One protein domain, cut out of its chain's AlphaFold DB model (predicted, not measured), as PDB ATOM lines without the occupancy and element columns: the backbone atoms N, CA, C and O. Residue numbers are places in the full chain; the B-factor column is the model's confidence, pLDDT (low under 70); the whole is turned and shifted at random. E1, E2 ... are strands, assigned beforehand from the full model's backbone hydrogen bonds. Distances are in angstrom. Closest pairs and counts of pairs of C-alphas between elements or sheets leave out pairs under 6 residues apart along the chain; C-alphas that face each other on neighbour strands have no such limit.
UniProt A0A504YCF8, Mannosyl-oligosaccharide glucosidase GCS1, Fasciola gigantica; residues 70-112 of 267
ATOM      1  N   GLY A  70     -10.320   6.241   3.644       98.06
ATOM      2  CA  GLY A  70      -9.406   5.958   4.740       98.06
ATOM      3  C   GLY A  70      -9.569   4.565   5.328       98.06
ATOM      4  O   GLY A  70     -10.401   3.769   4.899       98.06
ATOM      5  N   LEU A  71      -8.739   4.272   6.329       98.19
ATOM      6  CA  LEU A  71      -8.818   3.043   7.110       98.19
ATOM      7  C   LEU A  71     -10.004   3.155   8.080       98.19
ATOM      8  O   LEU A  71      -9.903   3.834   9.100       98.19
ATOM      9  N   HIS A  72     -11.133   2.521   7.749       98.06
ATOM     10  CA  HIS A  72     -12.411   2.769   8.424       98.06
ATOM     11  C   HIS A  72     -13.173   1.500   8.825       98.06
ATOM     12  O   HIS A  72     -13.158   0.486   8.126       98.06
ATOM     13  N   THR A  73     -13.906   1.589   9.936       97.62
ATOM     14  CA  THR A  73     -14.919   0.626  10.393       97.62
ATOM     15  C   THR A  73     -16.024   1.375  11.133       97.62
ATOM     16  O   THR A  73     -15.746   2.220  11.981       97.62
ATOM     17  N   ASP A  74     -17.279   1.058  10.818       96.69
ATOM     18  CA  ASP A  74     -18.447   1.593  11.531       96.69
ATOM     19  C   ASP A  74     -18.747   0.805  12.814       96.69
ATOM     20  O   ASP A  74     -19.578   1.214  13.619       96.69
ATOM     21  N   ALA A  75     -18.071  -0.331  13.015       96.75
ATOM     22  CA  ALA A  75     -18.251  -1.207  14.166       96.75
ATOM     23  C   ALA A  75     -17.444  -0.684  15.362       96.75
ATOM     24  O   ALA A  75     -16.462  -1.293  15.792       96.75
ATOM     25  N   VAL A  76     -17.817   0.508  15.827       95.44
ATOM     26  CA  VAL A  76     -17.218   1.183  16.978       95.44
ATOM     27  C   VAL A  76     -18.307   1.690  17.907       95.44
ATOM     28  O   VAL A  76     -19.338   2.189  17.456       95.44
ATOM     29  N   HIS A  77     -18.073   1.609  19.210       93.69
ATOM     30  CA  HIS A  77     -18.990   2.149  20.208       93.69
ATOM     31  C   HIS A  77     -18.236   2.624  21.454       93.69
ATOM     32  O   HIS A  77     -17.059   2.319  21.644       93.69
ATOM     33  N   LEU A  78     -18.906   3.419  22.286       92.88
ATOM     34  CA  LEU A  78     -18.383   3.866  23.574       92.88
ATOM     35  C   LEU A  78     -18.878   2.928  24.678       92.88
ATOM     36  O   LEU A  78     -20.082   2.703  24.791       92.88
ATOM     37  N   GLN A  79     -17.964   2.414  25.501       92.25
ATOM     38  CA  GLN A  79     -18.272   1.521  26.616       92.25
ATOM     39  C   GLN A  79     -17.635   2.037  27.910       92.25
ATOM     40  O   GLN A  79     -16.477   2.451  27.922       92.25
ATOM     41  N   MET A  80     -18.381   2.004  29.016       90.00
ATOM     42  CA  MET A  80     -17.820   2.305  30.336       90.00
ATOM     43  C   MET A  80     -16.901   1.164  30.794       90.00
ATOM     44  O   MET A  80     -17.307   0.000  30.701       90.00
ATOM     45  N   PRO A  81     -15.696   1.458  31.314       85.00
ATOM     46  CA  PRO A  81     -14.839   0.430  31.888       85.00
ATOM     47  C   PRO A  81     -15.510  -0.210  33.111       85.00
ATOM     48  O   PRO A  81     -16.280   0.437  33.828       85.00
ATOM     49  N   ALA A  82     -15.216  -1.489  33.358       82.25
ATOM     50  CA  ALA A  82     -15.699  -2.183  34.548       82.25
ATOM     51  C   ALA A  82     -15.205  -1.470  35.820       82.25
ATOM     52  O   ALA A  82     -14.051  -1.038  35.889       82.25
ATOM     53  N   ARG A  83     -16.074  -1.348  36.833       72.06
ATOM     54  CA  ARG A  83     -15.664  -0.816  38.139       72.06
ATOM     55  C   ARG A  83     -14.648  -1.773  38.777       72.06
ATOM     56  O   ARG A  83     -14.897  -2.980  38.762       72.06
ATOM     57  N   PRO A  84     -13.542  -1.269  39.351       66.38
ATOM     58  CA  PRO A  84     -12.627  -2.102  40.122       66.38
ATOM     59  C   PRO A  84     -13.373  -2.774  41.281       66.38
ATOM     60  O   PRO A  84     -14.186  -2.136  41.947       66.38
ATOM     61  N   THR A  85     -13.096  -4.055  41.516       61.03
ATOM     62  CA  THR A  85     -13.677  -4.849  42.611       61.03
ATOM     63  C   THR A  85     -12.994  -4.619  43.961       61.03
ATOM     64  O   THR A  85     -13.533  -5.037  44.981       61.03
ATOM     65  N   GLU A  86     -11.833  -3.961  43.988       63.44
ATOM     66  CA  GLU A  86     -11.108  -3.669  45.228       63.44
ATOM     67  C   GLU A  86     -11.417  -2.259  45.760       63.44
ATOM     68  O   GLU A  86     -11.469  -1.307  44.973       63.44
ATOM     69  N   PRO A  87     -11.603  -2.098  47.087       57.16
ATOM     70  CA  PRO A  87     -11.801  -0.793  47.700       57.16
ATOM     71  C   PRO A  87     -10.530   0.048  47.544       57.16
ATOM     72  O   PRO A  87      -9.474  -0.282  48.081       57.16
ATOM     73  N   ARG A  88     -10.630   1.138  46.780       60.25
ATOM     74  CA  ARG A  88      -9.523   2.075  46.573       60.25
ATOM     75  C   ARG A  88      -9.310   2.937  47.817       60.25
ATOM     76  O   ARG A  88     -10.263   3.369  48.459       60.25
ATOM     77  N   SER A  89      -8.046   3.166  48.161       56.28
ATOM     78  CA  SER A  89      -7.615   3.709  49.453       56.28
ATOM     79  C   SER A  89      -7.662   5.236  49.592       56.28
ATOM     80  O   SER A  89      -7.396   5.719  50.689       56.28
ATOM     81  N   SER A  90      -8.043   6.005  48.562       57.41
ATOM     82  CA  SER A  90      -8.084   7.475  48.653       57.41
ATOM     83  C   SER A  90      -9.151   8.097  47.735       57.41
ATOM     84  O   SER A  90      -8.990   8.026  46.518       57.41
ATOM     85  N   PRO A  91     -10.196   8.763  48.271       59.50
ATOM     86  CA  PRO A  91     -11.245   9.402  47.466       59.50
ATOM     87  C   PRO A  91     -10.856  10.760  46.849       59.50
ATOM     88  O   PRO A  91     -11.590  11.279  46.014       59.50
ATOM     89  N   GLU A  92      -9.738  11.373  47.253       56.97
ATOM     90  CA  GLU A  92      -9.486  12.803  46.991       56.97
ATOM     91  C   GLU A  92      -8.874  13.137  45.615       56.97
ATOM     92  O   GLU A  92      -8.756  14.312  45.289       56.97
ATOM     93  N   ASN A  93      -8.529  12.149  44.778       55.69
ATOM     94  CA  ASN A  93      -7.947  12.370  43.439       55.69
ATOM     95  C   ASN A  93      -8.470  11.390  42.365       55.69
ATOM     96  O   ASN A  93      -7.789  11.131  41.372       55.69
ATOM     97  N   GLU A  94      -9.653  10.794  42.549       64.19
ATOM     98  CA  GLU A  94     -10.189   9.870  41.544       64.19
ATOM     99  C   GLU A  94     -10.768  10.630  40.344       64.19
ATOM    100  O   GLU A  94     -11.822  11.259  40.431       64.19
ATOM    101  N   GLU A  95     -10.092  10.544  39.194       68.62
ATOM    102  CA  GLU A  95     -10.703  10.931  37.923       68.62
ATOM    103  C   GLU A  95     -11.957  10.082  37.679       68.62
ATOM    104  O   GLU A  95     -11.913   8.848  37.733       68.62
ATOM    105  N   GLU A  96     -13.082  10.742  37.384       75.31
ATOM    106  CA  GLU A  96     -14.313  10.042  37.022       75.31
ATOM    107  C   GLU A  96     -14.056   9.076  35.850       75.31
ATOM    108  O   GLU A  96     -13.446   9.473  34.849       75.31
ATOM    109  N   PRO A  97     -14.547   7.823  35.912       79.25
ATOM    110  CA  PRO A  97     -14.364   6.874  34.824       79.25
ATOM    111  C   PRO A  97     -15.006   7.414  33.540       79.25
ATOM    112  O   PRO A  97     -16.185   7.775  33.521       79.25
ATOM    113  N   LYS A  98     -14.225   7.452  32.456       84.81
ATOM    114  CA  LYS A  98     -14.666   7.914  31.133       84.81
ATOM    115  C   LYS A  98     -14.948   6.723  30.215       84.81
ATOM    116  O   LYS A  98     -14.245   5.713  30.304       84.81
ATOM    117  N   PRO A  99     -15.949   6.818  29.324       89.31
ATOM    118  CA  PRO A  99     -16.187   5.778  28.338       89.31
ATOM    119  C   PRO A  99     -14.990   5.651  27.392       89.31
ATOM    120  O   PRO A  99     -14.440   6.652  26.932       89.31
ATOM    121  N   ILE A 100     -14.616   4.415  27.077       91.88
ATOM    122  CA  ILE A 100     -13.559   4.089  26.119       91.88
ATOM    123  C   ILE A 100     -14.170   3.657  24.788       91.88
ATOM    124  O   ILE A 100     -15.245   3.058  24.743       91.88
ATOM    125  N   ARG A 101     -13.484   3.962  23.685       94.62
ATOM    126  CA  ARG A 101     -13.876   3.485  22.357       94.62
ATOM    127  C   ARG A 101     -13.494   2.016  22.207       94.62
ATOM    128  O   ARG A 101     -12.315   1.677  22.262       94.62
ATOM    129  N   ILE A 102     -14.482   1.183  21.917       96.00
ATOM    130  CA  ILE A 102     -14.317  -0.219  21.541       96.00
ATOM    131  C   ILE A 102     -14.475  -0.353  20.027       96.00
ATOM    132  O   ILE A 102     -15.223   0.399  19.399       96.00
ATOM    133  N   THR A 103     -13.710  -1.269  19.432       97.00
ATOM    134  CA  THR A 103     -13.754  -1.590  18.001       97.00
ATOM    135  C   THR A 103     -14.100  -3.065  17.843       97.00
ATOM    136  O   THR A 103     -13.283  -3.923  18.160       97.00
ATOM    137  N   ASP A 104     -15.301  -3.346  17.346       96.56
ATOM    138  CA  ASP A 104     -15.856  -4.703  17.267       96.56
ATOM    139  C   ASP A 104     -15.425  -5.441  15.991       96.56
ATOM    140  O   ASP A 104     -15.433  -6.670  15.936       96.56
ATOM    141  N   LYS A 105     -15.056  -4.698  14.939       96.75
ATOM    142  CA  LYS A 105     -14.537  -5.256  13.679       96.75
ATOM    143  C   LYS A 105     -13.323  -4.470  13.196       96.75
ATOM    144  O   LYS A 105     -13.350  -3.239  13.288       96.75
ATOM    145  N   PRO A 106     -12.302  -5.140  12.632       97.00
ATOM    146  CA  PRO A 106     -11.117  -4.466  12.115       97.00
ATOM    147  C   PRO A 106     -11.480  -3.465  11.013       97.00
ATOM    148  O   PRO A 106     -12.421  -3.667  10.245       97.00
ATOM    149  N   ALA A 107     -10.718  -2.376  10.946       97.69
ATOM    150  CA  ALA A 107     -10.856  -1.372   9.904       97.69
ATOM    151  C   ALA A 107     -10.254  -1.852   8.579       97.69
ATOM    152  O   ALA A 107      -9.252  -2.564   8.560       97.69
ATOM    153  N   THR A 108     -10.849  -1.417   7.472       98.00
ATOM    154  CA  THR A 108     -10.349  -1.680   6.116       98.00
ATOM    155  C   THR A 108     -10.231  -0.369   5.354       98.00
ATOM    156  O   THR A 108     -10.982   0.569   5.615       98.00
ATOM    157  N   LEU A 109      -9.297  -0.288   4.408       98.38
ATOM    158  CA  LEU A 109      -9.221   0.856   3.503       98.38
ATOM    159  C   LEU A 109     -10.458   0.871   2.598       98.38
ATOM    160  O   LEU A 109     -10.696  -0.090   1.868       98.38
ATOM    161  N   LYS A 110     -11.272   1.924   2.693       97.94
ATOM    162  CA  LYS A 110     -12.502   2.084   1.905       97.94
ATOM    163  C   LYS A 110     -12.958   3.542   1.862       97.94
ATOM    164  O   LYS A 110     -12.525   4.365   2.670       97.94
ATOM    165  N   LEU A 111     -13.884   3.837   0.952       98.38
ATOM    166  CA  LEU A 111     -14.680   5.063   1.014       98.38
ATOM    167  C   LEU A 111     -15.634   5.009   2.221       98.38
ATOM    168  O   LEU A 111     -16.316   4.006   2.446       98.38
ATOM    169  N   VAL A 112     -15.697   6.091   2.992       98.31
ATOM    170  CA  VAL A 112     -16.536   6.235   4.191       98.31
ATOM    171  C   VAL A 112     -17.932   6.716   3.788       98.31
ATOM    172  O   VAL A 112     -18.296   7.879   3.941       98.31
TER     173      VAL A 112
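What this domain is: This is residues 70 to 112 of the 267 residues of the protein "Mannosyl-oligosaccharide glucosidase GCS1" of Fasciola gigantica (UniProt A0A504YCF8). With little regular structure, this thin chain folds back on itself: strands E2 and E3 pair in its middle, E1 and E4 pair at one end, and residues 84 to 96 stick out at the other as a free loop. The printed part has 43 residues, no named helix and four named strands, E1 to E4 in order, in two antiparallel sheets. It is all strand, with 15 residues in named strands, and extended: radius of gyration of the C-alphas 16.3 A, spans 48 by 18 by 10 A.

How they stand to each other: Look first at the antiparallel hairpin of E2, residues 76 to 79, and E3, residues 100 to 103, at 146 degrees; N 100 and O 79 are within hydrogen-bond range at 2.8 A. E1, residues 70 to 72, and E4, residues 108 to 111, are antiparallel at 115 degrees, with N 72 and O 108 within range at 2.9 A. E1 and E3 are apart, as are E2 and E4.

Where its parts are: Find C-alpha 76 at (-17.218, 1.183, 16.978), where E2 begins its 9.7 A; E3 measures 9.9 A. E1, 5.7 A, begins at (-9.406, 5.958, 4.740); E4, 9.5 A, ends at (-14.680, 5.063, 1.014).

The domain as a whole: The farthest C-alphas, Ser 89 and Leu 111, are 49.0 A apart. The printed part has no cut; the link E2 to E3 is long. Residues 84 to 95 have pLDDT under 70.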